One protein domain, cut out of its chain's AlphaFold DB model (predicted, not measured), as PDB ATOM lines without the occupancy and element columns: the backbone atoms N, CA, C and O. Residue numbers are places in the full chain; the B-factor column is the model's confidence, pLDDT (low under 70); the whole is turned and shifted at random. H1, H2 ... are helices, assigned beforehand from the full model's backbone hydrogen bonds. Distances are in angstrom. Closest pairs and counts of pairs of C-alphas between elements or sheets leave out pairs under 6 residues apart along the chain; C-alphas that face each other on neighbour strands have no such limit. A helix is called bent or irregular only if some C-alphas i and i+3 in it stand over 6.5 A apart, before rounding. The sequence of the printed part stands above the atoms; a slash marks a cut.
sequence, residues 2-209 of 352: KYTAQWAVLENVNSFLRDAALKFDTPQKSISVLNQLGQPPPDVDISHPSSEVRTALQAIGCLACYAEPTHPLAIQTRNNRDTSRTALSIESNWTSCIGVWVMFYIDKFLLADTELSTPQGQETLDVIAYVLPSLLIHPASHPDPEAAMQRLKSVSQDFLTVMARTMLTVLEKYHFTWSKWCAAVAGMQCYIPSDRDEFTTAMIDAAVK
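Overview. This is residues 2 to 209 of the 352 residues of an uncharacterized protein of Moniliophthora perniciosa (strain FA553 / isolate CP02) (UniProt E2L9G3). What shape do these helices make? H6, H7, H10 and H11 form an up-and-down bundle, each running against the one before it in the chain, inside a rounded body of helices. The hairpin of H2 and H3 packs on H7 through H3, H12 packs on H10 on the bundle's other side, H1 crosses H3 and H7, and H5, H8 and H9 lie at one end. How large is it, and of what? The printed part has 208 residues with twelve named helices, H1 to H12 in chain order, and no named strand: class all helix. It is compact, with a radius of gyration of the C-alphas of 16.1 A and spans of 43 by 42 by 36 A.

Arrangement. What does the longest helix touch? H1, residues 3 to 23, touches H3, residues 51 to 67, about perpendicular at 86 degrees, closest at the C-alphas of Ala 20 and Gln 58, 5.0 A apart. Its residues 9 to 16 alone touch H7, residues 119 to 136, closest at C-alphas 13 and 127, 5.5 A. What is round H3? H3 is the hub, touching six helices; it forms a hairpin with H2, residues 27 to 37, closest at C-alphas 30 and 59, 4.5 A. It touches H7 at C-alphas 64 and 135, 4.1 A, and touches H4, residues 72 to 76, only at the corner, closest at C-alphas 66 and 74, 5.4 A. How do the others stand? H6, residues 94 to 110, and H7 are a hairpin, closest at C-alphas 109 and 125, 6.4 A, as are H10, residues 159 to 172, and H11, residues 178 to 191, at C-alphas 167 and 181, 5.6 A. H12, residues 194 to 208, touches H10 at C-alphas 161 and 202, 4.7 A. H5, residues 79 to 92, touches H8, residues 138 to 141, at C-alphas 84 and 141, 5.3 A, and H9, residues 145 to 153, touches H11 at C-alphas 146 and 191, 5.4 A. Are the backbones helical? Every O i to N i+4 pair is within hydrogen-bond range in H1, H2, H3, H4, H9, H10 and H12, against 7 of 10 in H5, 10 of 13 in H6, 12 of 14 in H7 and 9 of 10 in H11; H8 is too short for such a pair.

Along the chain. Where do the helices begin and end? H1 begins at C-alpha 3, (-4.152, -34.314, -9.455), and H12 ends at C-alpha 208, (-18.117, -8.328, -28.347). How long are the longer ones? H1 measures 30.9 A, H7 26.1 A and H3 24.2 A from first to last C-alpha. Is any irregular? H5 is, with C-alphas 81 and 84 8.6 A apart, and H6, with C-alphas 96 and 99 7.3 A apart.

Size, cuts and confidence. How far does it reach? The two C-alphas farthest apart, those of Arg 78 and Val 208, are 47.2 A apart. Is it cut, or any link long? The printed part has no cut, and H2 to H3, with 13 residues between, is the long link. Where is confidence low? The pLDDT is under 70 at residues 2 to 5 and 77 to 81.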
ATOM      1  N   LYS A   2      -5.461 -31.849  -6.124       54.22
ATOM      2  CA  LYS A   2      -6.269 -31.824  -7.376       54.22
ATOM      3  C   LYS A   2      -5.864 -32.835  -8.476       54.22
ATOM      4  O   LYS A   2      -6.631 -33.072  -9.397       54.22
ATOM      5  N   TYR A   3      -4.679 -33.442  -8.391       51.69
ATOM      6  CA  TYR A   3      -4.152 -34.314  -9.455       51.69
ATOM      7  C   TYR A   3      -4.793 -35.711  -9.481       51.69
ATOM      8  O   TYR A   3      -5.077 -36.244 -10.546       51.69
ATOM      9  N   THR A   4      -5.088 -36.279  -8.310       58.88
ATOM     10  CA  THR A   4      -5.809 -37.557  -8.177       58.88
ATOM     11  C   THR A   4      -7.218 -37.486  -8.767       58.88
ATOM     12  O   THR A   4      -7.675 -38.460  -9.352       58.88
ATOM     13  N   ALA A   5      -7.867 -36.319  -8.692       62.25
ATOM     14  CA  ALA A   5      -9.177 -36.092  -9.296       62.25
ATOM     15  C   ALA A   5      -9.126 -36.115 -10.836       62.25
ATOM     16  O   ALA A   5      -9.980 -36.736 -11.455       62.25
ATOM     17  N   GLN A   6      -8.100 -35.526 -11.464       70.94
ATOM     18  CA  GLN A   6      -7.955 -35.551 -12.931       70.94
ATOM     19  C   GLN A   6      -7.721 -36.968 -13.476       70.94
ATOM     20  O   GLN A   6      -8.268 -37.322 -14.517       70.94
ATOM     21  N   TRP A   7      -6.946 -37.793 -12.765       74.56
ATOM     22  CA  TRP A   7      -6.761 -39.199 -13.140       74.56
ATOM     23  C   TRP A   7      -8.031 -40.026 -12.988       74.56
ATOM     24  O   TRP A   7      -8.307 -40.845 -13.856       74.56
ATOM     25  N   ALA A   8      -8.806 -39.800 -11.925       80.25
ATOM     26  CA  ALA A   8     -10.085 -40.479 -11.738       80.25
ATOM     27  C   ALA A   8     -11.061 -40.156 -12.881       80.25
ATOM     28  O   ALA A   8     -11.658 -41.064 -13.451       80.25
ATOM     29  N   VAL A   9     -11.144 -38.883 -13.285       85.69
ATOM     30  CA  VAL A   9     -11.967 -38.467 -14.432       85.69
ATOM     31  C   VAL A   9     -11.489 -39.131 -15.727       85.69
ATOM     32  O   VAL A   9     -12.297 -39.669 -16.480       85.69
ATOM     33  N   LEU A  10     -10.177 -39.161 -15.981       86.06
ATOM     34  CA  LEU A  10      -9.637 -39.816 -17.174       86.06
ATOM     35  C   LEU A  10      -9.912 -41.330 -17.184       86.06
ATOM     36  O   LEU A  10     -10.219 -41.884 -18.237       86.06
ATOM     37  N   GLU A  11      -9.833 -42.000 -16.034       87.25
ATOM     38  CA  GLU A  11     -10.164 -43.424 -15.928       87.25
ATOM     39  C   GLU A  11     -11.652 -43.678 -16.201       87.25
ATOM     40  O   GLU A  11     -11.978 -44.616 -16.931       87.25
ATOM     41  N   ASN A  12     -12.545 -42.804 -15.719       88.94
ATOM     42  CA  ASN A  12     -13.976 -42.871 -16.027       88.94
ATOM     43  C   ASN A  12     -14.230 -42.737 -17.536       88.94
ATOM     44  O   ASN A  12     -14.945 -43.555 -18.118       88.94
ATOM     45  N   VAL A  13     -13.580 -41.769 -18.194       91.94
ATOM     46  CA  VAL A  13     -13.650 -41.607 -19.655       91.94
ATOM     47  C   VAL A  13     -13.131 -42.857 -20.373       91.94
ATOM     48  O   VAL A  13     -13.777 -43.364 -21.289       91.94
ATOM     49  N   ASN A  14     -11.993 -43.405 -19.941       90.19
ATOM     50  CA  ASN A  14     -11.425 -44.617 -20.531       90.19
ATOM     51  C   ASN A  14     -12.316 -45.847 -20.317       90.19
ATOM     52  O   ASN A  14     -12.394 -46.702 -21.198       90.19
ATOM     53  N   SER A  15     -12.980 -45.969 -19.165       91.31
ATOM     54  CA  SER A  15     -13.969 -47.023 -18.919       91.31
ATOM     55  C   SER A  15     -15.152 -46.885 -19.872       91.31
ATOM     56  O   SER A  15     -15.469 -47.832 -20.584       91.31
ATOM     57  N   PHE A  16     -15.723 -45.681 -19.977       93.62
ATOM     58  CA  PHE A  16     -16.835 -45.403 -20.883       93.62
ATOM     59  C   PHE A  16     -16.500 -45.762 -22.338       93.62
ATOM     60  O   PHE A  16     -17.297 -46.399 -23.027       93.62
ATOM     61  N   LEU A  17     -15.307 -45.386 -22.809       92.12
ATOM     62  CA  LEU A  17     -14.870 -45.671 -24.175       92.12
ATOM     63  C   LEU A  17     -14.536 -47.152 -24.401       92.12
ATOM     64  O   LEU A  17     -14.739 -47.653 -25.506       92.12
ATOM     65  N   ARG A  18     -14.066 -47.881 -23.378       90.44
ATOM     66  CA  ARG A  18     -13.913 -49.344 -23.452       90.44
ATOM     67  C   ARG A  18     -15.262 -50.029 -23.621       90.44
ATOM     68  O   ARG A  18     -15.406 -50.847 -24.525       90.44
ATOM     69  N   ASP A  19     -16.251 -49.653 -22.816       91.19
ATOM     70  CA  ASP A  19     -17.604 -50.208 -22.909       91.19
ATOM     71  C   ASP A  19     -18.237 -49.894 -24.271       91.19
ATOM     72  O   ASP A  19     -18.862 -50.754 -24.897       91.19
ATOM     73  N   ALA A  20     -18.012 -48.677 -24.777       91.69
ATOM     74  CA  ALA A  20     -18.411 -48.292 -26.122       91.69
ATOM     75  C   ALA A  20     -17.742 -49.176 -27.187       91.69
ATOM     76  O   ALA A  20     -18.434 -49.679 -28.067       91.69
ATOM     77  N   ALA A  21     -16.432 -49.422 -27.094       86.88
ATOM     78  CA  ALA A  21     -15.693 -50.235 -28.063       86.88
ATOM     79  C   ALA A  21     -16.126 -51.712 -28.070       86.88
ATOM     80  O   ALA A  21     -16.072 -52.355 -29.115       86.88
ATOM     81  N   LEU A  22     -16.595 -52.245 -26.935       87.31
ATOM     82  CA  LEU A  22     -17.199 -53.584 -26.872       87.31
ATOM     83  C   LEU A  22     -18.550 -53.640 -27.603       87.31
ATOM     84  O   LEU A  22     -18.897 -54.659 -28.200       87.31
ATOM     85  N   LYS A  23     -19.320 -52.548 -27.567       88.56
ATOM     86  CA  LYS A  23     -20.631 -52.444 -28.222       88.56
ATOM     87  C   LYS A  23     -20.515 -52.102 -29.710       88.56
ATOM     88  O   LYS A  23     -21.239 -52.679 -30.524       88.56
ATOM     89  N   PHE A  24     -19.606 -51.198 -30.068       89.38
ATOM     90  CA  PHE A  24     -19.375 -50.682 -31.416       89.38
ATOM     91  C   PHE A  24     -17.952 -51.007 -31.868       89.38
ATOM     92  O   PHE A  24     -17.067 -50.157 -31.873       89.38
ATOM     93  N   ASP A  25     -17.756 -52.261 -32.250       84.56
ATOM     94  CA  ASP A  25     -16.474 -52.860 -32.617       84.56
ATOM     95  C   ASP A  25     -15.950 -52.430 -33.999       84.56
ATOM     96  O   ASP A  25     -14.798 -52.699 -34.342       84.56
ATOM     97  N   THR A  26     -16.776 -51.739 -34.792       87.31
ATOM     98  CA  THR A  26     -16.416 -51.204 -36.112       87.31
ATOM     99  C   THR A  26     -16.996 -49.800 -36.333       87.31
ATOM    100  O   THR A  26     -18.084 -49.501 -35.823       87.31
ATOM    101  N   PRO A  27     -16.339 -48.942 -37.145       89.44
ATOM    102  CA  PRO A  27     -16.882 -47.635 -37.521       89.44
ATOM    103  C   PRO A  27     -18.277 -47.714 -38.158       89.44
ATOM    104  O   PRO A  27     -19.151 -46.906 -37.846       89.44
ATOM    105  N   GLN A  28     -18.518 -48.712 -39.015       92.00
ATOM    106  CA  GLN A  28     -19.796 -48.896 -39.710       92.00
ATOM    107  C   GLN A  28     -20.943 -49.153 -38.730       92.00
ATOM    108  O   GLN A  28     -22.044 -48.640 -38.923       92.00
ATOM    109  N   LYS A  29     -20.689 -49.903 -37.653       93.19
ATOM    110  CA  LYS A  29     -21.691 -50.167 -36.618       93.19
ATOM    111  C   LYS A  29     -22.030 -48.907 -35.825       93.19
ATOM    112  O   LYS A  29     -23.209 -48.657 -35.590       93.19
ATOM    113  N   SER A  30     -21.033 -48.087 -35.479       94.56
ATOM    114  CA  SER A  30     -21.269 -46.770 -34.866       94.56
ATOM    115  C   SER A  30     -22.141 -45.881 -35.753       94.56
ATOM    116  O   SER A  30     -23.133 -45.329 -35.286       94.56
ATOM    117  N   ILE A  31     -21.809 -45.784 -37.044       96.38
ATOM    118  CA  ILE A  31     -22.554 -44.969 -38.017       96.38
ATOM    119  C   ILE A  31     -23.982 -45.490 -38.193       96.38
ATOM    120  O   ILE A  31     -24.931 -44.710 -38.172       96.38
ATOM    121  N   SER A  32     -24.157 -46.808 -38.318       96.69
ATOM    122  CA  SER A  32     -25.484 -47.424 -38.423       96.69
ATOM    123  C   SER A  32     -26.360 -47.076 -37.224       96.69
ATOM    124  O   SER A  32     -27.548 -46.823 -37.398       96.69
ATOM    125  N   VAL A  33     -25.794 -47.059 -36.017       97.31
ATOM    126  CA  VAL A  33     -26.540 -46.714 -34.803       97.31
ATOM    127  C   VAL A  33     -26.883 -45.230 -34.769       97.31
ATOM    128  O   VAL A  33     -28.025 -44.899 -34.482       97.31
ATOM    129  N   LEU A  34     -25.961 -44.337 -35.135       97.25
ATOM    130  CA  LEU A  34     -26.269 -42.904 -35.238       97.25
ATOM    131  C   LEU A  34     -27.387 -42.628 -36.253       97.25
ATOM    132  O   LEU A  34     -28.287 -41.844 -35.972       97.25
ATOM    133  N   ASN A  35     -27.387 -43.328 -37.391       96.44
ATOM    134  CA  ASN A  35     -28.471 -43.240 -38.369       96.44
ATOM    135  C   ASN A  35     -29.809 -43.766 -37.822       96.44
ATOM    136  O   ASN A  35     -30.852 -43.210 -38.149       96.44
ATOM    137  N   GLN A  36     -29.793 -44.817 -36.995       96.81
ATOM    138  CA  GLN A  36     -31.003 -45.354 -36.358       96.81
ATOM    139  C   GLN A  36     -31.568 -44.426 -35.280       96.81
ATOM    140  O   GLN A  36     -32.785 -44.345 -35.144       96.81
ATOM    141  N   LEU A  37     -30.702 -43.744 -34.524       96.75
ATOM    142  CA  LEU A  37     -31.123 -42.733 -33.551       96.75
ATOM    143  C   LEU A  37     -31.699 -41.492 -34.247       96.75
ATOM    144  O   LEU A  37     -32.623 -40.869 -33.742       96.75
ATOM    145  N   GLY A  38     -31.203 -41.160 -35.441       94.62
ATOM    146  CA  GLY A  38     -31.704 -40.029 -36.210       94.62
ATOM    147  C   GLY A  38     -31.256 -38.696 -35.612       94.62
ATOM    148  O   GLY A  38     -30.064 -38.494 -35.366       94.62
ATOM    149  N   GLN A  39     -32.198 -37.767 -35.443       94.81
ATOM    150  CA  GLN A  39     -31.922 -36.422 -34.935       94.81
ATOM    151  C   GLN A  39     -31.889 -36.400 -33.402       94.81
ATOM    152  O   GLN A  39     -32.686 -37.096 -32.775       94.81
ATOM    153  N   PRO A  40     -31.020 -35.575 -32.793       96.12
ATOM    154  CA  PRO A  40     -30.988 -35.426 -31.347       96.12
ATOM    155  C   PRO A  40     -32.306 -34.855 -30.797       96.12
ATOM    156  O   PRO A  40     -32.991 -34.095 -31.491       96.12
ATOM    157  N   PRO A  41     -32.658 -35.168 -29.535       94.62
ATOM    158  CA  PRO A  41     -33.861 -34.634 -28.915       94.62
ATOM    159  C   PRO A  41     -33.762 -33.103 -28.763       94.62
ATOM    160  O   PRO A  41     -32.696 -32.589 -28.411       94.62
ATOM    161  N   PRO A  42     -34.853 -32.348 -29.000       89.75
ATOM    162  CA  PRO A  42     -34.830 -30.881 -28.938       89.75
ATOM    163  C   PRO A  42     -34.554 -30.356 -27.520       89.75
ATOM    164  O   PRO A  42     -33.859 -29.345 -27.348       89.75
ATOM    165  N   ASP A  43     -35.040 -31.093 -26.519       88.75
ATOM    166  CA  ASP A  43     -34.869 -30.831 -25.097       88.75
ATOM    167  C   ASP A  43     -34.135 -31.995 -24.434       88.75
ATOM    168  O   ASP A  43     -34.384 -33.166 -24.729       88.75
ATOM    169  N   VAL A  44     -33.218 -31.674 -23.523       92.62
ATOM    170  CA  VAL A  44     -32.421 -32.666 -22.804       92.62
ATOM    171  C   VAL A  44     -32.226 -32.230 -21.358       92.62
ATOM    172  O   VAL A  44     -31.869 -31.085 -21.087       92.62
ATOM    173  N   ASP A  45     -32.435 -33.160 -20.427       92.94
ATOM    174  CA  ASP A  45     -31.943 -33.003 -19.062       92.94
ATOM    175  C   ASP A  45     -30.443 -33.319 -19.052       92.94
ATOM    176  O   ASP A  45     -30.027 -34.479 -19.106       92.94
ATOM    177  N   ILE A  46     -29.620 -32.273 -18.994       92.25
ATOM    178  CA  ILE A  46     -28.156 -32.397 -18.961       92.25
ATOM    179  C   ILE A  46     -27.651 -33.078 -17.683       92.25
ATOM    180  O   ILE A  46     -26.564 -33.655 -17.683       92.25
ATOM    181  N   SER A  47     -28.439 -33.044 -16.604       93.38
ATOM    182  CA  SER A  47     -28.111 -33.714 -15.345       93.38
ATOM    183  C   SER A  47     -28.462 -35.203 -15.395       93.38
ATOM    184  O   SER A  47     -27.803 -36.009 -14.744       93.38
ATOM    185  N   HIS A  48     -29.438 -35.607 -16.210       94.12
ATOM    186  CA  HIS A  48     -29.789 -37.017 -16.411       94.12
ATOM    187  C   HIS A  48     -29.917 -37.360 -17.900       94.12
ATOM    188  O   HIS A  48     -31.020 -37.623 -18.389       94.12
ATOM    189  N   PRO A  49     -28.793 -37.405 -18.641       93.50
ATOM    190  CA  PRO A  49     -28.831 -37.657 -20.075       93.50
ATOM    191  C   PRO A  49     -29.484 -39.006 -20.381       93.50
ATOM    192  O   PRO A  49     -29.142 -40.028 -19.771       93.50
ATOM    193  N   SER A  50     -30.408 -39.010 -21.344       95.50
ATOM    194  CA  SER A  50     -31.144 -40.212 -21.738       95.50
ATOM    195  C   SER A  50     -30.213 -41.309 -22.273       95.50
ATOM    196  O   SER A  50     -29.071 -41.066 -22.680       95.50
ATOM    197  N   SER A  51     -30.703 -42.550 -22.302       95.06
ATOM    198  CA  SER A  51     -29.959 -43.684 -22.868       95.06
ATOM    199  C   SER A  51     -29.614 -43.481 -24.345       95.06
ATOM    200  O   SER A  51     -28.556 -43.927 -24.789       95.06
ATOM    201  N   GLU A  52     -30.472 -42.787 -25.088       96.50
ATOM    202  CA  GLU A  52     -30.255 -42.387 -26.476       96.50
ATOM    203  C   GLU A  52     -29.065 -41.432 -26.602       96.50
ATOM    204  O   GLU A  52     -28.118 -41.745 -27.325       96.50
ATOM    205  N   VAL A  53     -29.050 -40.338 -25.828       97.19
ATOM    206  CA  VAL A  53     -27.935 -39.379 -25.800       97.19
ATOM    207  C   VAL A  53     -26.637 -40.102 -25.432       97.19
ATOM    208  O   VAL A  53     -25.631 -40.006 -26.126       97.19
ATOM    209  N   ARG A  54     -26.650 -40.943 -24.395       96.25
ATOM    210  CA  ARG A  54     -25.451 -41.715 -24.030       96.25
ATOM    211  C   ARG A  54     -25.020 -42.688 -25.131       96.25
ATOM    212  O   ARG A  54     -23.823 -42.848 -25.355       96.25
ATOM    213  N   THR A  55     -25.960 -43.318 -25.834       97.44
ATOM    214  CA  THR A  55     -25.664 -44.257 -26.930       97.44
ATOM    215  C   THR A  55     -25.044 -43.544 -28.130       97.44
ATOM    216  O   THR A  55     -24.055 -44.039 -28.674       97.44
ATOM    217  N   ALA A  56     -25.563 -42.374 -28.510       98.12
ATOM    218  CA  ALA A  56     -24.959 -41.544 -29.547       98.12
ATOM    219  C   ALA A  56     -23.532 -41.125 -29.158       98.12
ATOM    220  O   ALA A  56     -22.608 -41.260 -29.963       98.12
ATOM    221  N   LEU A  57     -23.317 -40.709 -27.905       97.94
ATOM    222  CA  LEU A  57     -21.990 -40.349 -27.402       97.94
ATOM    223  C   LEU A  57     -21.011 -41.531 -27.434       97.94
ATOM    224  O   LEU A  57     -19.854 -41.350 -27.799       97.94
ATOM    225  N   GLN A  58     -21.458 -42.747 -27.100       96.81
ATOM    226  CA  GLN A  58     -20.635 -43.955 -27.224       96.81
ATOM    227  C   GLN A  58     -20.238 -44.226 -28.683       96.81
ATOM    228  O   GLN A  58     -19.067 -44.481 -28.959       96.81
ATOM    229  N   ALA A  59     -21.186 -44.139 -29.622       97.06
ATOM    230  CA  ALA A  59     -20.917 -44.358 -31.042       97.06
ATOM    231  C   ALA A  59     -19.907 -43.335 -31.595       97.06
ATOM    232  O   ALA A  59     -18.946 -43.718 -32.269       97.06
ATOM    233  N   ILE A  60     -20.076 -42.053 -31.248       97.25
ATOM    234  CA  ILE A  60     -19.139 -40.972 -31.591       97.25
ATOM    235  C   ILE A  60     -17.781 -41.185 -30.915       97.25
ATOM    236  O   ILE A  60     -16.747 -41.017 -31.558       97.25
ATOM    237  N   GLY A  61     -17.771 -41.603 -29.649       94.94
ATOM    238  CA  GLY A  61     -16.563 -41.953 -28.903       94.94
ATOM    239  C   GLY A  61     -15.732 -43.014 -29.614       94.94
ATOM    240  O   GLY A  61     -14.534 -42.825 -29.811       94.94
ATOM    241  N   CYS A  62     -16.371 -44.085 -30.090       92.38
ATOM    242  CA  CYS A  62     -15.702 -45.114 -30.884       92.38
ATOM    243  C   CYS A  62     -15.120 -44.564 -32.189       92.38
ATOM    244  O   CYS A  62     -13.967 -44.855 -32.505       92.38
ATOM    245  N   LEU A  63     -15.878 -43.744 -32.926       93.88
ATOM    246  CA  LEU A  63     -15.384 -43.111 -34.155       93.88
ATOM    247  C   LEU A  63     -14.159 -42.230 -33.878       93.88
ATOM    248  O   LEU A  63     -13.165 -42.334 -34.592       93.88
ATOM    249  N   ALA A  64     -14.197 -41.429 -32.811       93.00
ATOM    250  CA  ALA A  64     -13.078 -40.597 -32.383       93.00
ATOM    251  C   ALA A  64     -11.840 -41.442 -32.049       93.00
ATOM    252  O   ALA A  64     -10.742 -41.143 -32.516       93.00
ATOM    253  N   CYS A  65     -12.012 -42.535 -31.298       89.69
ATOM    254  CA  CYS A  65     -10.919 -43.448 -30.980       89.69
ATOM    255  C   CYS A  65     -10.317 -44.088 -32.236       89.69
ATOM    256  O   CYS A  65      -9.098 -44.167 -32.341       89.69
ATOM    257  N   TYR A  66     -11.141 -44.540 -33.182       88.25
ATOM    258  CA  TYR A  66     -10.674 -45.191 -34.409       88.25
ATOM    259  C   TYR A  66     -10.063 -44.219 -35.426       88.25
ATOM    260  O   TYR A  66      -9.262 -44.646 -36.253       88.25
ATOM    261  N   ALA A  67     -10.396 -42.929 -35.352       87.44
ATOM    262  CA  ALA A  67      -9.789 -41.877 -36.164       87.44
ATOM    263  C   ALA A  67      -8.445 -41.369 -35.608       87.44
ATOM    264  O   ALA A  67      -7.726 -40.661 -36.312       87.44
ATOM    265  N   GLU A  68      -8.076 -41.738 -34.377       85.62
ATOM    266  CA  GLU A  68      -6.832 -41.327 -33.725       85.62
ATOM    267  C   GLU A  68      -5.861 -42.529 -33.616       85.62
ATOM    268  O   GLU A  68      -6.011 -43.369 -32.724       85.62
ATOM    269  N   PRO A  69      -4.821 -42.637 -34.476       73.75
ATOM    270  CA  PRO A  69      -3.968 -43.834 -34.542       73.75
ATOM    271  C   PRO A  69      -3.218 -44.125 -33.237       73.75
ATOM    272  O   PRO A  69      -2.879 -45.270 -32.939       73.75
ATOM    273  N   THR A  70      -2.946 -43.072 -32.465       77.88
ATOM    274  CA  THR A  70      -2.251 -43.125 -31.178       77.88
ATOM    275  C   THR A  70      -3.173 -43.457 -30.008       77.88
ATOM    276  O   THR A  70      -2.685 -43.619 -28.889       77.88
ATOM    277  N   HIS A  71      -4.489 -43.560 -30.223       79.56
ATOM    278  CA  HIS A  71      -5.420 -43.830 -29.138       79.56
ATOM    279  C   HIS A  71      -5.232 -45.266 -28.613       79.56
ATOM    280  O   HIS A  71      -5.288 -46.217 -29.401       79.56
ATOM    281  N   PRO A  72      -5.080 -45.479 -27.288       75.94
ATOM    282  CA  PRO A  72      -4.846 -46.809 -26.717       75.94
ATOM    283  C   PRO A  72      -5.877 -47.861 -27.149       75.94
ATOM    284  O   PRO A  72      -5.522 -49.000 -27.444       75.94
ATOM    285  N   LEU A  73      -7.149 -47.466 -27.259       72.94
ATOM    286  CA  LEU A  73      -8.229 -48.362 -27.695       72.94
ATOM    287  C   LEU A  73      -8.131 -48.776 -29.169       72.94
ATOM    288  O   LEU A  73      -8.454 -49.917 -29.495       72.94
ATOM    289  N   ALA A  74      -7.645 -47.905 -30.059       72.81
ATOM    290  CA  ALA A  74      -7.429 -48.264 -31.463       72.81
ATOM    291  C   ALA A  74      -6.299 -49.293 -31.610       72.81
ATOM    292  O   ALA A  74      -6.378 -50.205 -32.436       72.81
ATOM    293  N   ILE A  75      -5.266 -49.175 -30.770       72.19
ATOM    294  CA  ILE A  75      -4.143 -50.117 -30.714       72.19
ATOM    295  C   ILE A  75      -4.618 -51.481 -30.197       72.19
ATOM    296  O   ILE A  75      -4.329 -52.508 -30.812       72.19
ATOM    297  N   GLN A  76      -5.377 -51.500 -29.096       73.06
ATOM    298  CA  GLN A  76      -5.867 -52.735 -28.471       73.06
ATOM    299  C   GLN A  76      -6.815 -53.525 -29.380       73.06
ATOM    300  O   GLN A  76      -6.707 -54.744 -29.473       73.06
ATOM    301  N   THR A  77      -7.709 -52.833 -30.086       67.81
ATOM    302  CA  THR A  77      -8.705 -53.463 -30.970       67.81
ATOM    303  C   THR A  77      -8.151 -53.852 -32.343       67.81
ATOM    304  O   THR A  77      -8.863 -54.466 -33.128       67.81
ATOM    305  N   ARG A  78      -6.883 -53.527 -32.655       65.69
ATOM    306  CA  ARG A  78      -6.254 -53.694 -33.988       65.69
ATOM    307  C   ARG A  78      -6.984 -52.970 -35.134       65.69
ATOM    308  O   ARG A  78      -6.628 -53.163 -36.295       65.69
ATOM    309  N   ASN A  79      -7.929 -52.088 -34.808       63.62
ATOM    310  CA  ASN A  79      -8.634 -51.230 -35.762       63.62
ATOM    311  C   ASN A  79      -7.780 -50.029 -36.214       63.62
ATOM    312  O   ASN A  79      -8.150 -49.316 -37.142       63.62
ATOM    313  N   ASN A  80      -6.599 -49.825 -35.617       58.47
ATOM    314  CA  ASN A  80      -5.658 -48.765 -35.995       58.47
ATOM    315  C   ASN A  80      -5.157 -48.827 -37.451       58.47
ATOM    316  O   ASN A  80      -4.655 -47.824 -37.958       58.47
ATOM    317  N   ARG A  81      -5.284 -49.981 -38.125       58.72
ATOM    318  CA  ARG A  81      -4.799 -50.197 -39.500       58.72
ATOM    319  C   ARG A  81      -5.585 -49.426 -40.562       58.72
ATOM    320  O   ARG A  81      -5.172 -49.443 -41.717       58.72
ATOM    321  N   ASP A  82      -6.682 -48.770 -40.183       75.56
ATOM    322  CA  ASP A  82      -7.609 -48.158 -41.131       75.56
ATOM    323  C   ASP A  82      -8.129 -46.775 -40.702       75.56
ATOM    324  O   ASP A  82      -9.289 -46.404 -40.903       75.56
ATOM    325  N   THR A  83      -7.252 -45.988 -40.079       84.94
ATOM    326  CA  THR A  83      -7.549 -44.628 -39.598       84.94
ATOM    327  C   THR A  83      -8.045 -43.719 -40.721       84.94
ATOM    328  O   THR A  83      -9.034 -43.009 -40.543       84.94
ATOM    329  N   SER A  84      -7.450 -43.806 -41.915       86.75
ATOM    330  CA  SER A  84      -7.905 -43.043 -43.083       86.75
ATOM    331  C   SER A  84      -9.283 -43.477 -43.593       86.75
ATOM    332  O   SER A  84     -10.075 -42.612 -43.959       86.75
ATOM    333  N   ARG A  85      -9.637 -44.774 -43.577       88.75
ATOM    334  CA  ARG A  85     -11.012 -45.186 -43.935       88.75
ATOM    335  C   ARG A  85     -12.026 -44.799 -42.870       88.75
ATOM    336  O   ARG A  85     -13.161 -44.479 -43.216       88.75
ATOM    337  N   THR A  86     -11.631 -44.779 -41.599       91.12
ATOM    338  CA  THR A  86     -12.485 -44.231 -40.538       91.12
ATOM    339  C   THR A  86     -12.730 -42.742 -40.773       91.12
ATOM    340  O   THR A  86     -13.882 -42.321 -40.745       91.12
ATOM    341  N   ALA A  87     -11.691 -41.963 -41.096       92.25
ATOM    342  CA  ALA A  87     -11.831 -40.546 -41.434       92.25
ATOM    343  C   ALA A  87     -12.761 -40.323 -42.643       92.25
ATOM    344  O   ALA A  87     -13.669 -39.504 -42.555       92.25
ATOM    345  N   LEU A  88     -12.614 -41.106 -43.719       92.69
ATOM    346  CA  LEU A  88     -13.526 -41.088 -44.879       92.69
ATOM    347  C   LEU A  88     -14.975 -41.440 -44.494       92.69
ATOM    348  O   LEU A  88     -15.936 -40.858 -45.001       92.69
ATOM    349  N   SER A  89     -15.150 -42.399 -43.584       92.94
ATOM    350  CA  SER A  89     -16.476 -42.804 -43.102       92.94
ATOM    351  C   SER A  89     -17.123 -41.711 -42.247       92.94
ATOM    352  O   SER A  89     -18.321 -41.474 -42.373       92.94
ATOM    353  N   ILE A  90     -16.338 -41.019 -41.415       94.50
ATOM    354  CA  ILE A  90     -16.801 -39.853 -40.653       94.50
ATOM    355  C   ILE A  90     -17.202 -38.735 -41.614       94.50
ATOM    356  O   ILE A  90     -18.310 -38.223 -41.511       94.50
ATOM    357  N   GLU A  91     -16.343 -38.399 -42.576       93.38
ATOM    358  CA  GLU A  91     -16.578 -37.325 -43.544       93.38
ATOM    359  C   GLU A  91     -17.865 -37.561 -44.355       93.38
ATOM    360  O   GLU A  91     -18.725 -36.685 -44.437       93.38
ATOM    361  N   SER A  92     -18.040 -38.766 -44.905       93.31
ATOM    362  CA  SER A  92     -19.223 -39.133 -45.705       93.31
ATOM    363  C   SER A  92     -20.537 -39.146 -44.918       93.31
ATOM    364  O   SER A  92     -21.600 -39.030 -45.524       93.31
ATOM    365  N   ASN A  93     -20.479 -39.260 -43.588       94.75
ATOM    366  CA  ASN A  93     -21.651 -39.275 -42.706       94.75
ATOM    367  C   ASN A  93     -21.744 -38.020 -41.821       94.75
ATOM    368  O   ASN A  93     -22.567 -37.959 -40.901       94.75
ATOM    369  N   TRP A  94     -20.900 -37.014 -42.081       94.44
ATOM    370  CA  TRP A  94     -20.808 -35.821 -41.249       94.44
ATOM    371  C   TRP A  94     -22.122 -35.045 -41.261       94.44
ATOM    372  O   TRP A  94     -22.759 -34.886 -40.225       94.44
ATOM    373  N   THR A  95     -22.588 -34.637 -42.436       90.88
ATOM    374  CA  THR A  95     -23.821 -33.851 -42.565       90.88
ATOM    375  C   THR A  95     -25.079 -34.671 -42.264       90.88
ATOM    376  O   THR A  95     -26.067 -34.116 -41.793       90.88
ATOM    377  N   SER A  96     -25.062 -35.984 -42.517       90.94
ATOM    378  CA  SER A  96     -26.255 -36.831 -42.396       90.94
ATOM    379  C   SER A  96     -26.597 -37.210 -40.956       90.94
ATOM    380  O   SER A  96     -27.777 -37.257 -40.619       90.94
ATOM    381  N   CYS A  97     -25.599 -37.502 -40.113       94.19
ATOM    382  CA  CYS A  97     -25.860 -37.938 -38.738       94.19
ATOM    383  C   CYS A  97     -24.802 -37.512 -37.717       94.19
ATOM    384  O   CYS A  97     -25.160 -37.174 -36.597       94.19
ATOM    385  N   ILE A  98     -23.509 -37.476 -38.042       96.12
ATOM    386  CA  ILE A  98     -22.486 -37.223 -37.011       96.12
ATOM    387  C   ILE A  98     -22.505 -35.757 -36.559       96.12
ATOM    388  O   ILE A  98     -22.548 -35.468 -35.364       96.12
ATOM    389  N   GLY A  99     -22.504 -34.826 -37.511       94.44
ATOM    390  CA  GLY A  99     -22.411 -33.390 -37.276       94.44
ATOM    391  C   GLY A  99     -23.581 -32.835 -36.467       94.44
ATOM    392  O   GLY A  99     -23.359 -32.023 -35.574       94.44
ATOM    393  N   VAL A 100     -24.807 -33.318 -36.702       93.94
ATOM    394  CA  VAL A 100     -25.992 -32.885 -35.935       93.94
ATOM    395  C   VAL A 100     -25.881 -33.253 -34.454       93.94
ATOM    396  O   VAL A 100     -26.162 -32.423 -33.591       93.94
ATOM    397  N   TRP A 101     -25.377 -34.451 -34.143       96.94
ATOM    398  CA  TRP A 101     -25.124 -34.866 -32.764       96.94
ATOM    399  C   TRP A 101     -23.955 -34.098 -32.142       96.94
ATOM    400  O   TRP A 101     -24.043 -33.694 -30.987       96.94
ATOM    401  N   VAL A 102     -22.875 -33.850 -32.895       96.56
ATOM    402  CA  VAL A 102     -21.735 -33.042 -32.425       96.56
ATOM    403  C   VAL A 102     -22.184 -31.633 -32.038       96.56
ATOM    404  O   VAL A 102     -21.875 -31.191 -30.933       96.56
ATOM    405  N   MET A 103     -22.944 -30.954 -32.902       95.06
ATOM    406  CA  MET A 103     -23.469 -29.615 -32.610       95.06
ATOM    407  C   MET A 103     -24.417 -29.635 -31.409       95.06
ATOM    408  O   MET A 103     -24.277 -28.808 -30.514       95.06
ATOM    409  N   PHE A 104     -25.292 -30.642 -31.316       96.00
ATOM    410  CA  PHE A 104     -26.148 -30.836 -30.146       96.00
ATOM    411  C   PHE A 104     -25.352 -30.941 -28.838       96.00
ATOM    412  O   PHE A 104     -25.686 -30.261 -27.870       96.00
ATOM    413  N   TYR A 105     -24.285 -31.746 -28.788       97.38
ATOM    414  CA  TYR A 105     -23.463 -31.853 -27.577       97.38
ATOM    415  C   TYR A 105     -22.784 -30.540 -27.215       97.38
ATOM    416  O   TYR A 105     -22.662 -30.206 -26.037       97.38
ATOM    417  N   ILE A 106     -22.330 -29.789 -28.212       95.81
ATOM    418  CA  ILE A 106     -21.683 -28.511 -27.955       95.81
ATOM    419  C   ILE A 106     -22.690 -27.519 -27.384       95.81
ATOM    420  O   ILE A 106     -22.460 -26.988 -26.299       95.81
ATOM    421  N   ASP A 107     -23.821 -27.337 -28.057       94.00
ATOM    422  CA  ASP A 107     -24.813 -26.331 -27.683       94.00
ATOM    423  C   ASP A 107     -25.507 -26.674 -26.363       94.00
ATOM    424  O   ASP A 107     -25.687 -25.809 -25.507       94.00
ATOM    425  N   LYS A 108     -25.887 -27.944 -26.171       94.62
ATOM    426  CA  LYS A 108     -26.682 -28.366 -25.010       94.62
ATOM    427  C   LYS A 108     -25.851 -28.758 -23.797       94.62
ATOM    428  O   LYS A 108     -26.399 -28.731 -22.706       94.62
ATOM    429  N   PHE A 109     -24.575 -29.124 -23.948       94.62
ATOM    430  CA  PHE A 109     -23.739 -29.530 -22.807       94.62
ATOM    431  C   PHE A 109     -22.558 -28.591 -22.572       94.62
ATOM    432  O   PHE A 109     -22.383 -28.107 -21.457       94.62
ATOM    433  N   LEU A 110     -21.728 -28.329 -23.585       94.06
ATOM    434  CA  LEU A 110     -20.484 -27.574 -23.373       94.06
ATOM    435  C   LEU A 110     -20.708 -26.064 -23.245       94.06
ATOM    436  O   LEU A 110     -19.999 -25.410 -22.476       94.06
ATOM    437  N   LEU A 111     -21.674 -25.526 -23.990       92.88
ATOM    438  CA  LEU A 111     -22.037 -24.107 -24.010       92.88
ATOM    439  C   LEU A 111     -23.321 -23.794 -23.236       92.88
ATOM    440  O   LEU A 111     -23.769 -22.652 -23.262       92.88
ATOM    441  N   ALA A 112     -23.909 -24.776 -22.551       90.19
ATOM    442  CA  ALA A 112     -25.061 -24.524 -21.703       90.19
ATOM    443  C   ALA A 112     -24.669 -23.671 -20.489       90.19
ATOM    444  O   ALA A 112     -23.707 -23.980 -19.781       90.19
ATOM    445  N   ASP A 113     -25.472 -22.645 -20.211       80.81
ATOM    446  CA  ASP A 113     -25.337 -21.777 -19.031       80.81
ATOM    447  C   ASP A 113     -25.894 -22.427 -17.746       80.81
ATOM    448  O   ASP A 113     -25.994 -21.790 -16.698       80.81
ATOM    449  N   THR A 114     -26.267 -23.706 -17.812       81.38
ATOM    450  CA  THR A 114     -26.888 -24.447 -16.713       81.38
ATOM    451  C   THR A 114     -25.848 -25.277 -15.965       81.38
ATOM    452  O   THR A 114     -25.096 -26.047 -16.565       81.38
ATOM    453  N   GLU A 115     -25.831 -25.166 -14.636       79.94
ATOM    454  CA  GLU A 115     -24.994 -26.017 -13.790       79.94
ATOM    455  C   GLU A 115     -25.529 -27.453 -13.731       79.94
ATOM    456  O   GLU A 115     -26.733 -27.702 -13.644       79.94
ATOM    457  N   LEU A 116     -24.611 -28.417 -13.763       85.19
ATOM    458  CA  LEU A 116     -24.939 -29.831 -13.640       85.19
ATOM    459  C   LEU A 116     -25.226 -30.162 -12.179       85.19
ATOM    460  O   LEU A 116     -24.395 -29.932 -11.303       85.19
ATOM    461  N   SER A 117     -26.398 -30.736 -11.924       84.38
ATOM    462  CA  SER A 117     -26.851 -31.037 -10.560       84.38
ATOM    463  C   SER A 117     -26.442 -32.428 -10.067       84.38
ATOM    464  O   SER A 117     -26.623 -32.738  -8.889       84.38
ATOM    465  N   THR A 118     -25.875 -33.275 -10.938       90.00
ATOM    466  CA  THR A 118     -25.539 -34.667 -10.607       90.00
ATOM    467  C   THR A 118     -24.152 -35.105 -11.095       90.00
ATOM    468  O   THR A 118     -23.642 -34.588 -12.096       90.00
ATOM    469  N   PRO A 119     -23.558 -36.132 -10.451       89.06
ATOM    470  CA  PRO A 119     -22.319 -36.753 -10.922       89.06
ATOM    471  C   PRO A 119     -22.432 -37.344 -12.331       89.06
ATOM    472  O   PRO A 119     -21.508 -37.210 -13.121       89.06
ATOM    473  N   GLN A 120     -23.575 -37.949 -12.676       89.62
ATOM    474  CA  GLN A 120     -23.794 -38.541 -14.001       89.62
ATOM    475  C   GLN A 120     -23.758 -37.483 -15.113       89.62
ATOM    476  O   GLN A 120     -23.188 -37.724 -16.185       89.62
ATOM    477  N   GLY A 121     -24.362 -36.316 -14.869       91.56
ATOM    478  CA  GLY A 121     -24.280 -35.180 -15.781       91.56
ATOM    479  C   GLY A 121     -22.832 -34.728 -15.974       91.56
ATOM    480  O   GLY A 121     -22.385 -34.575 -17.111       91.56
ATOM    481  N   GLN A 122     -22.071 -34.604 -14.879       91.88
ATOM    482  CA  GLN A 122     -20.655 -34.216 -14.925       91.88
ATOM    483  C   GLN A 122     -19.793 -35.230 -15.684       91.88
ATOM    484  O   GLN A 122     -19.033 -34.840 -16.566       91.88
ATOM    485  N   GLU A 123     -19.951 -36.524 -15.413       91.62
ATOM    486  CA  GLU A 123     -19.240 -37.584 -16.138       91.62
ATOM    487  C   GLU A 123     -19.542 -37.539 -17.640       91.62
ATOM    488  O   GLU A 123     -18.647 -37.703 -18.469       91.62
ATOM    489  N   THR A 124     -20.798 -37.275 -18.007       94.00
ATOM    490  CA  THR A 124     -21.192 -37.145 -19.414       94.00
ATOM    491  C   THR A 124     -20.528 -35.928 -20.058       94.00
ATOM    492  O   THR A 124     -19.987 -36.048 -21.159       94.00
ATOM    493  N   LEU A 125     -20.503 -34.779 -19.372       94.62
ATOM    494  CA  LEU A 125     -19.818 -33.573 -19.841       94.62
ATOM    495  C   LEU A 125     -18.317 -33.817 -20.050       94.62
ATOM    496  O   LEU A 125     -17.777 -33.433 -21.087       94.62
ATOM    497  N   ASP A 126     -17.658 -34.489 -19.104       94.56
ATOM    498  CA  ASP A 126     -16.226 -34.792 -19.172       94.56
ATOM    499  C   ASP A 126     -15.905 -35.694 -20.378       94.56
ATOM    500  O   ASP A 126     -14.929 -35.459 -21.101       94.56
ATOM    501  N   VAL A 127     -16.756 -36.694 -20.644       95.81
ATOM    502  CA  VAL A 127     -16.651 -37.560 -21.829       95.81
ATOM    503  C   VAL A 127     -16.866 -36.762 -23.113       95.81
ATOM    504  O   VAL A 127     -16.063 -36.891 -24.036       95.81
ATOM    505  N   ILE A 128     -17.894 -35.910 -23.185       96.88
ATOM    506  CA  ILE A 128     -18.148 -35.041 -24.347       96.88
ATOM    507  C   ILE A 128     -16.925 -34.155 -24.616       96.88
ATOM    508  O   ILE A 128     -16.383 -34.144 -25.725       96.88
ATOM    509  N   ALA A 129     -16.435 -33.466 -23.584       95.81
ATOM    510  CA  ALA A 129     -15.286 -32.574 -23.667       95.81
ATOM    511  C   ALA A 129     -13.988 -33.297 -24.065       95.81
ATOM    512  O   ALA A 129     -13.049 -32.633 -24.510       95.81
ATOM    513  N   TYR A 130     -13.908 -34.620 -23.894       94.56
ATOM    514  CA  TYR A 130     -12.783 -35.449 -24.327       94.56
ATOM    515  C   TYR A 130     -12.952 -35.984 -25.753       94.56
ATOM    516  O   TYR A 130     -12.002 -35.945 -26.539       94.56
ATOM    517  N   VAL A 131     -14.139 -36.495 -26.081       95.44
ATOM    518  CA  VAL A 131     -14.437 -37.193 -27.339       95.44
ATOM    519  C   VAL A 131     -14.490 -36.232 -28.517       95.44
ATOM    520  O   VAL A 131     -13.872 -36.503 -29.546       95.44
ATOM    521  N   LEU A 132     -15.197 -35.108 -28.373       96.56
ATOM    522  CA  LEU A 132     -15.412 -34.182 -29.481       96.56
ATOM    523  C   LEU A 132     -14.110 -33.638 -30.085       96.56
ATOM    524  O   LEU A 132     -13.941 -33.779 -31.294       96.56
ATOM    525  N   PRO A 133     -13.144 -33.092 -29.319       94.88
ATOM    526  CA  PRO A 133     -11.915 -32.599 -29.932       94.88
ATOM    527  C   PRO A 133     -11.086 -33.725 -30.571       94.88
ATOM    528  O   PRO A 133     -10.454 -33.489 -31.595       94.88
ATOM    529  N   SER A 134     -11.119 -34.953 -30.033       92.44
ATOM    530  CA  SER A 134     -10.475 -36.111 -30.680       92.44
ATOM    531  C   SER A 134     -11.135 -36.447 -32.024       92.44
ATOM    532  O   SER A 134     -10.430 -36.698 -32.999       92.44
ATOM    533  N   LEU A 135     -12.467 -36.387 -32.116       94.75
ATOM    534  CA  LEU A 135     -13.185 -36.576 -33.380       94.75
ATOM    535  C   LEU A 135     -12.843 -35.479 -34.393       94.75
ATOM    536  O   LEU A 135     -12.623 -35.767 -35.563       94.75
ATOM    537  N   LEU A 136     -12.782 -34.221 -33.957       93.69
ATOM    538  CA  LEU A 136     -12.553 -33.057 -34.822       93.69
ATOM    539  C   LEU A 136     -11.151 -33.019 -35.452       93.69
ATOM    540  O   LEU A 136     -10.937 -32.293 -36.418       93.69
ATOM    541  N   ILE A 137     -10.209 -33.819 -34.949       90.81
ATOM    542  CA  ILE A 137      -8.858 -33.962 -35.510       90.81
ATOM    543  C   ILE A 137      -8.827 -34.948 -36.698       90.81
ATOM    544  O   ILE A 137      -7.829 -35.001 -37.418       90.81
ATOM    545  N   HIS A 138      -9.913 -35.686 -36.977       90.50
ATOM    546  CA  HIS A 138      -9.954 -36.668 -38.072       90.50
ATOM    547  C   HIS A 138      -9.524 -36.153 -39.461       90.50
ATOM    548  O   HIS A 138      -8.946 -36.965 -40.192       90.50
ATOM    549  N   PRO A 139      -9.708 -34.867 -39.853       91.38
ATOM    550  CA  PRO A 139      -9.235 -34.383 -41.151       91.38
ATOM    551  C   PRO A 139      -7.722 -34.559 -41.334       91.38
ATOM    552  O   PRO A 139      -7.262 -34.795 -42.444       91.38
ATOM    553  N   ALA A 140      -6.943 -34.566 -40.245       87.94
ATOM    554  CA  ALA A 140      -5.502 -34.817 -40.291       87.94
ATOM    555  C   ALA A 140      -5.127 -36.234 -40.759       87.94
ATOM    556  O   ALA A 140      -3.995 -36.456 -41.184       87.94
ATOM    557  N   SER A 141      -6.058 -37.187 -40.674       87.62
ATOM    558  CA  SER A 141      -5.882 -38.565 -41.154       87.62
ATOM    559  C   SER A 141      -6.538 -38.803 -42.521       87.62
ATOM    560  O   SER A 141      -6.496 -39.926 -43.037       87.62
ATOM    561  N   HIS A 142      -7.167 -37.773 -43.095       89.62
ATOM    562  CA  HIS A 142      -7.840 -37.835 -44.386       89.62
ATOM    563  C   HIS A 142      -6.829 -37.712 -45.546       89.62
ATOM    564  O   HIS A 142      -5.859 -36.966 -45.416       89.62
ATOM    565  N   PRO A 143      -7.031 -38.402 -46.689       88.44
ATOM    566  CA  PRO A 143      -6.165 -38.244 -47.865       88.44
ATOM    567  C   PRO A 143      -6.153 -36.819 -48.435       88.44
ATOM    568  O   PRO A 143      -5.150 -36.391 -48.994       88.44
ATOM    569  N   ASP A 144      -7.264 -36.101 -48.267       91.19
ATOM    570  CA  ASP A 144      -7.434 -34.689 -48.626       91.19
ATOM    571  C   ASP A 144      -7.916 -33.890 -47.397       91.19
ATOM    572  O   ASP A 144      -9.127 -33.749 -47.178       91.19
ATOM    573  N   PRO A 145      -6.999 -33.445 -46.521       89.81
ATOM    574  CA  PRO A 145      -7.363 -32.757 -45.283       89.81
ATOM    575  C   PRO A 145      -8.123 -31.444 -45.498       89.81
ATOM    576  O   PRO A 145      -8.940 -31.069 -44.658       89.81
ATOM    577  N   GLU A 146      -7.872 -30.752 -46.613       91.12
ATOM    578  CA  GLU A 146      -8.504 -29.472 -46.926       91.12
ATOM    579  C   GLU A 146      -9.984 -29.666 -47.269       91.12
ATOM    580  O   GLU A 146     -10.849 -29.041 -46.649       91.12
ATOM    581  N   ALA A 147     -10.299 -30.595 -48.179       89.69
ATOM    582  CA  ALA A 147     -11.684 -30.902 -48.529       89.69
ATOM    583  C   ALA A 147     -12.478 -31.433 -47.323       89.69
ATOM    584  O   ALA A 147     -13.621 -31.020 -47.102       89.69
ATOM    585  N   ALA A 148     -11.859 -32.290 -46.502       90.31
ATOM    586  CA  ALA A 148     -12.483 -32.794 -45.281       90.31
ATOM    587  C   ALA A 148     -12.799 -31.661 -44.292       90.31
ATOM    588  O   ALA A 148     -13.876 -31.647 -43.694       90.31
ATOM    589  N   MET A 149     -11.904 -30.674 -44.158       91.00
ATOM    590  CA  MET A 149     -12.141 -29.494 -43.324       91.00
ATOM    591  C   MET A 149     -13.314 -28.648 -43.838       91.00
ATOM    592  O   MET A 149     -14.178 -28.249 -43.058       91.00
ATOM    593  N   GLN A 150     -13.399 -28.416 -45.150       88.94
ATOM    594  CA  GLN A 150     -14.516 -27.670 -45.742       88.94
ATOM    595  C   GLN A 150     -15.860 -28.371 -45.505       88.94
ATOM    596  O   GLN A 150     -16.841 -27.730 -45.120       88.94
ATOM    597  N   ARG A 151     -15.915 -29.700 -45.665       88.62
ATOM    598  CA  ARG A 151     -17.132 -30.476 -45.370       88.62
ATOM    599  C   ARG A 151     -17.477 -30.459 -43.890       88.62
ATOM    600  O   ARG A 151     -18.649 -30.321 -43.550       88.62
ATOM    601  N   LEU A 152     -16.479 -30.529 -43.016       88.81
ATOM    602  CA  LEU A 152     -16.677 -30.429 -41.577       88.81
ATOM    603  C   LEU A 152     -17.373 -29.110 -41.198       88.81
ATOM    604  O   LEU A 152     -18.351 -29.117 -40.448       88.81
ATOM    605  N   LYS A 153     -16.949 -27.994 -41.801       88.25
ATOM    606  CA  LYS A 153     -17.575 -26.677 -41.615       88.25
ATOM    607  C   LYS A 153     -18.973 -26.556 -42.226       88.25
ATOM    608  O   LYS A 153     -19.761 -25.746 -41.759       88.25
ATOM    609  N   SER A 154     -19.316 -27.360 -43.233       86.00
ATOM    610  CA  SER A 154     -20.584 -27.218 -43.973       86.00
ATOM    611  C   SER A 154     -21.853 -27.449 -43.140       86.00
ATOM    612  O   SER A 154     -22.941 -27.083 -43.576       86.00
ATOM    613  N   VAL A 155     -21.730 -28.034 -41.941       81.31
ATOM    614  CA  VAL A 155     -22.863 -28.278 -41.031       81.31
ATOM    615  C   VAL A 155     -23.431 -26.984 -40.449       81.31
ATOM    616  O   VAL A 155     -24.625 -26.923 -40.169       81.31
ATOM    617  N   SER A 156     -22.608 -25.948 -40.269       83.62
ATOM    618  CA  SER A 156     -23.061 -24.653 -39.758       83.62
ATOM    619  C   SER A 156     -22.181 -23.520 -40.271       83.62
ATOM    620  O   SER A 156     -20.957 -23.611 -40.233       83.62
ATOM    621  N   GLN A 157     -22.798 -22.406 -40.669       83.19
ATOM    622  CA  GLN A 157     -22.060 -21.187 -41.022       83.19
ATOM    623  C   GLN A 157     -21.248 -20.643 -39.836       83.19
ATOM    624  O   GLN A 157     -20.179 -20.075 -40.032       83.19
ATOM    625  N   ASP A 158     -21.702 -20.901 -38.607       86.75
ATOM    626  CA  ASP A 158     -21.052 -20.457 -37.372       86.75
ATOM    627  C   ASP A 158     -20.119 -21.518 -36.771       86.75
ATOM    628  O   ASP A 158     -19.739 -21.426 -35.602       86.75
ATOM    629  N   PHE A 159     -19.740 -22.550 -37.531       88.75
ATOM    630  CA  PHE A 159     -19.007 -23.695 -36.992       88.75
ATOM    631  C   PHE A 159     -17.735 -23.286 -36.227       88.75
ATOM    632  O   PHE A 159     -17.558 -23.670 -35.069       88.75
ATOM    633  N   LEU A 160     -16.867 -22.461 -36.829       89.31
ATOM    634  CA  LEU A 160     -15.635 -22.000 -36.172       89.31
ATOM    635  C   LEU A 160     -15.912 -21.149 -34.933       89.31
ATOM    636  O   LEU A 160     -15.216 -21.290 -33.929       89.31
ATOM    637  N   THR A 161     -16.942 -20.309 -34.980       91.06
ATOM    638  CA  THR A 161     -17.395 -19.504 -33.844       91.06
ATOM    639  C   THR A 161     -17.790 -20.388 -32.669       91.06
ATOM    640  O   THR A 161     -17.343 -20.171 -31.541       91.06
ATOM    641  N   VAL A 162     -18.576 -21.432 -32.930       92.75
ATOM    642  CA  VAL A 162     -19.004 -22.394 -31.911       92.75
ATOM    643  C   VAL A 162     -17.805 -23.174 -31.353       92.75
ATOM    644  O   VAL A 162     -17.686 -23.321 -30.132       92.75
ATOM    645  N   MET A 163     -16.859 -23.599 -32.201       94.00
ATOM    646  CA  MET A 163     -15.628 -24.261 -31.739       94.00
ATOM    647  C   MET A 163     -14.763 -23.342 -30.866       94.00
ATOM    648  O   MET A 163     -14.282 -23.764 -29.812       94.00
ATOM    649  N   ALA A 164     -14.577 -22.086 -31.279       92.94
ATOM    650  CA  ALA A 164     -13.779 -21.100 -30.555       92.94
ATOM    651  C   ALA A 164     -14.374 -20.802 -29.172       92.94
ATOM    652  O   ALA A 164     -13.657 -20.858 -28.171       92.94
ATOM    653  N   ARG A 165     -15.695 -20.584 -29.097       94.25
ATOM    654  CA  ARG A 165     -16.417 -20.403 -27.825       94.25
ATOM    655  C   ARG A 165     -16.275 -21.618 -26.916       94.25
ATOM    656  O   ARG A 165     -15.988 -21.472 -25.734       94.25
ATOM    657  N   THR A 166     -16.409 -22.819 -27.471       95.50
ATOM    658  CA  THR A 166     -16.277 -24.062 -26.700       95.50
ATOM    659  C   THR A 166     -14.881 -24.209 -26.111       95.50
ATOM    660  O   THR A 166     -14.724 -24.473 -24.919       95.50
ATOM    661  N   MET A 167     -13.851 -23.970 -26.922       96.12
ATOM    662  CA  MET A 167     -12.468 -23.967 -26.459       96.12
ATOM    663  C   MET A 167     -12.238 -22.913 -25.365       96.12
ATOM    664  O   MET A 167     -11.588 -23.224 -24.367       96.12
ATOM    665  N   LEU A 168     -12.774 -21.696 -25.511       95.44
ATOM    666  CA  LEU A 168     -12.678 -20.650 -24.489       95.44
ATOM    667  C   LEU A 168     -13.310 -21.083 -23.164       95.44
ATOM    668  O   LEU A 168     -12.658 -20.968 -22.127       95.44
ATOM    669  N   THR A 169     -14.508 -21.670 -23.195       94.12
ATOM    670  CA  THR A 169     -15.174 -22.217 -22.002       94.12
ATOM    671  C   THR A 169     -14.325 -23.301 -21.328       94.12
ATOM    672  O   THR A 169     -14.153 -23.305 -20.107       94.12
ATOM    673  N   VAL A 170     -13.736 -24.207 -22.112       94.06
ATOM    674  CA  VAL A 170     -12.837 -25.268 -21.620       94.06
ATOM    675  C   VAL A 170     -11.573 -24.676 -20.975       94.06
ATOM    676  O   VAL A 170     -11.148 -25.140 -19.911       94.06
ATOM    677  N   LEU A 171     -10.980 -23.639 -21.578       94.25
ATOM    678  CA  LEU A 171      -9.803 -22.937 -21.049       94.25
ATOM    679  C   LEU A 171     -10.118 -22.189 -19.750       94.25
ATOM    680  O   LEU A 171      -9.342 -22.271 -18.789       94.25
ATOM    681  N   GLU A 172     -11.251 -21.491 -19.710       93.12
ATOM    682  CA  GLU A 172     -11.722 -20.725 -18.559       93.12
ATOM    683  C   GLU A 172     -11.971 -21.634 -17.351       93.12
ATOM    684  O   GLU A 172     -11.442 -21.380 -16.259       93.12
ATOM    685  N   LYS A 173     -12.674 -22.752 -17.573       89.62
ATOM    686  CA  LYS A 173     -12.927 -23.793 -16.565       89.62
ATOM    687  C   LYS A 173     -11.682 -24.623 -16.227       89.62
ATOM    688  O   LYS A 173     -11.709 -25.407 -15.283       89.62
ATOM    689  N   TYR A 174     -10.574 -24.435 -16.952       85.88
ATOM    690  CA  TYR A 174      -9.333 -25.206 -16.802       85.88
ATOM    691  C   TYR A 174      -9.565 -26.720 -16.867       85.88
ATOM    692  O   TYR A 174      -8.993 -27.504 -16.104       85.88
ATOM    693  N   HIS A 175     -10.447 -27.124 -17.775       89.00
ATOM    694  CA  HIS A 175     -10.819 -28.515 -17.938       89.00
ATOM    695  C   HIS A 175      -9.628 -29.327 -18.473       89.00
ATOM    696  O   HIS A 175      -8.834 -28.832 -19.275       89.00
ATOM    697  N   PHE A 176      -9.480 -30.585 -18.047       88.94
ATOM    698  CA  PHE A 176      -8.282 -31.391 -18.341       88.94
ATOM    699  C   PHE A 176      -8.075 -31.679 -19.841       88.94
ATOM    700  O   PHE A 176      -6.976 -32.048 -20.248       88.94
ATOM    701  N   THR A 177      -9.106 -31.482 -20.666       92.19
ATOM    702  CA  THR A 177      -9.078 -31.689 -22.123       92.19
ATOM    703  C   THR A 177      -8.680 -30.445 -22.919       92.19
ATOM    704  O   THR A 177      -8.705 -30.484 -24.150       92.19
ATOM    705  N   TRP A 178      -8.295 -29.346 -22.257       94.00
ATOM    706  CA  TRP A 178      -7.970 -28.077 -22.918       94.00
ATOM    707  C   TRP A 178      -6.954 -28.223 -24.056       94.00
ATOM    708  O   TRP A 178      -7.103 -27.576 -25.093       94.00
ATOM    709  N   SER A 179      -5.953 -29.098 -23.906       92.12
ATOM    710  CA  SER A 179      -4.913 -29.268 -24.921       92.12
ATOM    711  C   SER A 179      -5.443 -29.934 -26.186       92.12
ATOM    712  O   SER A 179      -5.049 -29.546 -27.284       92.12
ATOM    713  N   LYS A 180      -6.395 -30.866 -26.051       91.94
ATOM    714  CA  LYS A 180      -7.090 -31.478 -27.190       91.94
ATOM    715  C   LYS A 180      -7.938 -30.457 -27.938       91.94
ATOM    716  O   LYS A 180      -7.892 -30.423 -29.163       91.94
ATOM    717  N   TRP A 181      -8.661 -29.602 -27.217       95.50
ATOM    718  CA  TRP A 181      -9.438 -28.520 -27.828       95.50
ATOM    719  C   TRP A 181      -8.550 -27.526 -28.570       95.50
ATOM    720  O   TRP A 181      -8.831 -27.206 -29.722       95.50
ATOM    721  N   CYS A 182      -7.434 -27.109 -27.967       94.31
ATOM    722  CA  CYS A 182      -6.465 -26.257 -28.652       94.31
ATOM    723  C   CYS A 182      -5.909 -26.942 -29.906       94.31
ATOM    724  O   CYS A 182      -5.796 -26.306 -30.946       94.31
ATOM    725  N   ALA A 183      -5.582 -28.236 -29.839       90.56
ATOM    726  CA  ALA A 183      -5.082 -28.979 -30.993       90.56
ATOM    727  C   ALA A 183      -6.119 -29.093 -32.120       90.56
ATOM    728  O   ALA A 183      -5.764 -28.894 -33.280       90.56
ATOM    729  N   ALA A 184      -7.382 -29.367 -31.790       92.19
ATOM    730  CA  ALA A 184      -8.466 -29.439 -32.763       92.19
ATOM    731  C   ALA A 184      -8.677 -28.089 -33.466       92.19
ATOM    732  O   ALA A 184      -8.622 -28.021 -34.691       92.19
ATOM    733  N   VAL A 185      -8.828 -27.003 -32.701       93.25
ATOM    734  CA  VAL A 185      -9.073 -25.656 -33.249       93.25
ATOM    735  C   VAL A 185      -7.864 -25.125 -34.025       93.25
ATOM    736  O   VAL A 185      -8.028 -24.532 -35.089       93.25
ATOM    737  N   ALA A 186      -6.642 -25.370 -33.542       89.50
ATOM    738  CA  ALA A 186      -5.424 -25.028 -34.276       89.50
ATOM    739  C   ALA A 186      -5.312 -25.826 -35.581       89.50
ATOM    740  O   ALA A 186      -4.943 -25.266 -36.608       89.50
ATOM    741  N   GLY A 187      -5.661 -27.117 -35.554       86.31
ATOM    742  CA  GLY A 187      -5.683 -27.973 -36.737       86.31
ATOM    743  C   GLY A 187      -6.605 -27.431 -37.827       86.31
ATOM    744  O   GLY A 187      -6.204 -27.400 -38.985       86.31
ATOM    745  N   MET A 188      -7.783 -26.920 -37.457       87.56
ATOM    746  CA  MET A 188      -8.716 -26.292 -38.405       87.56
ATOM    747  C   MET A 188      -8.077 -25.119 -39.159       87.56
ATOM    748  O   MET A 188      -8.251 -24.996 -40.362       87.56
ATOM    749  N   GLN A 189      -7.240 -24.326 -38.491       85.75
ATOM    750  CA  GLN A 189      -6.576 -23.154 -39.080       85.75
ATOM    751  C   GLN A 189      -5.344 -23.470 -39.937       85.75
ATOM    752  O   GLN A 189      -4.754 -22.569 -40.543       85.75
ATOM    753  N   CYS A 190      -4.882 -24.721 -39.934       81.19
ATOM    754  CA  CYS A 190      -3.653 -25.106 -40.621       81.19
ATOM    755  C   CYS A 190      -3.863 -25.430 -42.101       81.19
ATOM    756  O   CYS A 190      -2.896 -25.358 -42.856       81.19
ATOM    757  N   TYR A 191      -5.082 -25.791 -42.510       78.38
ATOM    758  CA  TYR A 191      -5.343 -26.283 -43.865       78.38
ATOM    759  C   TYR A 191      -5.702 -25.172 -44.851       78.38
ATOM    760  O   TYR A 191      -5.256 -25.219 -45.991       78.38
ATOM    761  N   ILE A 192      -6.443 -24.153 -44.410       80.44
ATOM    762  CA  ILE A 192      -6.928 -23.076 -45.278       80.44
ATOM    763  C   ILE A 192      -6.493 -21.729 -44.677       80.44
ATOM    764  O   ILE A 192      -6.826 -21.445 -43.527       80.44
ATOM    765  N   PRO A 193      -5.758 -20.867 -45.407       79.12
ATOM    766  CA  PRO A 193      -5.279 -19.594 -44.864       79.12
ATOM    767  C   PRO A 193      -6.383 -18.665 -44.335       79.12
ATOM    768  O   PRO A 193      -6.182 -18.044 -43.292       79.12
ATOM    769  N   SER A 194      -7.542 -18.605 -45.007       82.69
ATOM    770  CA  SER A 194      -8.691 -17.785 -44.586       82.69
ATOM    771  C   SER A 194      -9.240 -18.181 -43.213       82.69
ATOM    772  O   SER A 194      -9.812 -17.347 -42.518       82.69
ATOM    773  N   ASP A 195      -9.000 -19.413 -42.767       83.12
ATOM    774  CA  ASP A 195      -9.499 -19.918 -41.485       83.12
ATOM    775  C   ASP A 195      -8.865 -19.209 -40.291       83.12
ATOM    776  O   ASP A 195      -9.454 -19.154 -39.213       83.12
ATOM    777  N   ARG A 196      -7.666 -18.644 -40.466       83.69
ATOM    778  CA  ARG A 196      -7.011 -17.824 -39.436       83.69
ATOM    779  C   ARG A 196      -7.734 -16.496 -39.236       83.69
ATOM    780  O   ARG A 196      -7.877 -16.040 -38.098       83.69
ATOM    781  N   ASP A 197      -8.211 -15.901 -40.325       86.25
ATOM    782  CA  ASP A 197      -8.971 -14.654 -40.295       86.25
ATOM    783  C   ASP A 197     -10.389 -14.905 -39.759       86.25
ATOM    784  O   ASP A 197     -10.866 -14.163 -38.896       86.25
ATOM    785  N   GLU A 198     -11.029 -16.003 -40.180       88.81
ATOM    786  CA  GLU A 198     -12.313 -16.459 -39.630       88.81
ATOM    787  C   GLU A 198     -12.207 -16.741 -38.126       88.81
ATOM    788  O   GLU A 198     -13.047 -16.292 -37.349       88.81
ATOM    789  N   PHE A 199     -11.145 -17.423 -37.686       90.69
ATOM    790  CA  PHE A 199     -10.906 -17.663 -36.266       90.69
ATOM    791  C   PHE A 199     -10.699 -16.357 -35.498       90.69
ATOM    792  O   PHE A 199     -11.314 -16.157 -34.456       90.69
ATOM    793  N   THR A 200      -9.875 -15.441 -36.009       89.12
ATOM    794  CA  THR A 200      -9.672 -14.132 -35.368       89.12
ATOM    795  C   THR A 200     -10.996 -13.376 -35.236       89.12
ATOM    796  O   THR A 200     -11.279 -12.810 -34.179       89.12
ATOM    797  N   THR A 201     -11.844 -13.437 -36.264       91.31
ATOM    798  CA  THR A 201     -13.199 -12.871 -36.243       91.31
ATOM    799  C   THR A 201     -14.063 -13.534 -35.171       91.31
ATOM    800  O   THR A 201     -14.668 -12.831 -34.367       91.31
ATOM    801  N   ALA A 202     -14.047 -14.866 -35.070       92.25
ATOM    802  CA  ALA A 202     -14.748 -15.605 -34.020       92.25
ATOM    803  C   ALA A 202     -14.295 -15.209 -32.602       92.25
ATOM    804  O   ALA A 202     -15.123 -15.118 -31.697       92.25
ATOM    805  N   MET A 203     -13.003 -14.931 -32.396       92.81
ATOM    806  CA  MET A 203     -12.478 -14.459 -31.108       92.81
ATOM    807  C   MET A 203     -12.926 -13.030 -30.778       92.81
ATOM    808  O   MET A 203     -13.207 -12.717 -29.623       92.81
ATOM    809  N   ILE A 204     -13.002 -12.149 -31.778       91.44
ATOM    810  CA  ILE A 204     -13.534 -10.793 -31.595       91.44
ATOM    811  C   ILE A 204     -15.029 -10.862 -31.284       91.44
ATOM    812  O   ILE A 204     -15.492 -10.211 -30.351       91.44
ATOM    813  N   ASP A 205     -15.771 -11.694 -32.010       91.25
ATOM    814  CA  ASP A 205     -17.185 -11.906 -31.753       91.25
ATOM    815  C   ASP A 205     -17.403 -12.491 -30.345       91.25
ATOM    816  O   ASP A 205     -18.269 -11.990 -29.631       91.25
ATOM    817  N   ALA A 206     -16.586 -13.460 -29.893       89.31
ATOM    818  CA  ALA A 206     -16.553 -13.965 -28.504       89.31
ATOM    819  C   ALA A 206     -16.517 -12.819 -27.481       89.31
ATOM    820  O   ALA A 206     -17.325 -12.786 -26.547       89.31
ATOM    821  N   ALA A 207     -15.634 -11.847 -27.706       88.88
ATOM    822  CA  ALA A 207     -15.483 -10.694 -26.831       88.88
ATOM    823  C   ALA A 207     -16.644  -9.694 -26.915       88.88
ATOM    824  O   ALA A 207     -17.087  -9.184 -25.889       88.88
ATOM    825  N   VAL A 208     -17.145  -9.409 -28.119       88.56
ATOM    826  CA  VAL A 208     -18.117  -8.328 -28.347       88.56
ATOM    827  C   VAL A 208     -19.564  -8.809 -28.228       88.56
ATOM    828  O   VAL A 208     -20.367  -8.176 -27.549       88.56
ATOM    829  N   LYS A 209     -19.915  -9.919 -28.886       88.62
ATOM    830  CA  LYS A 209     -21.292 -10.432 -28.967       88.62
ATOM    831  C   LYS A 209     -21.684 -11.244 -27.736       88.62
ATOM    832  O   LYS A 209     -22.818 -11.142 -27.285       88.62
TER     833      LYS A 209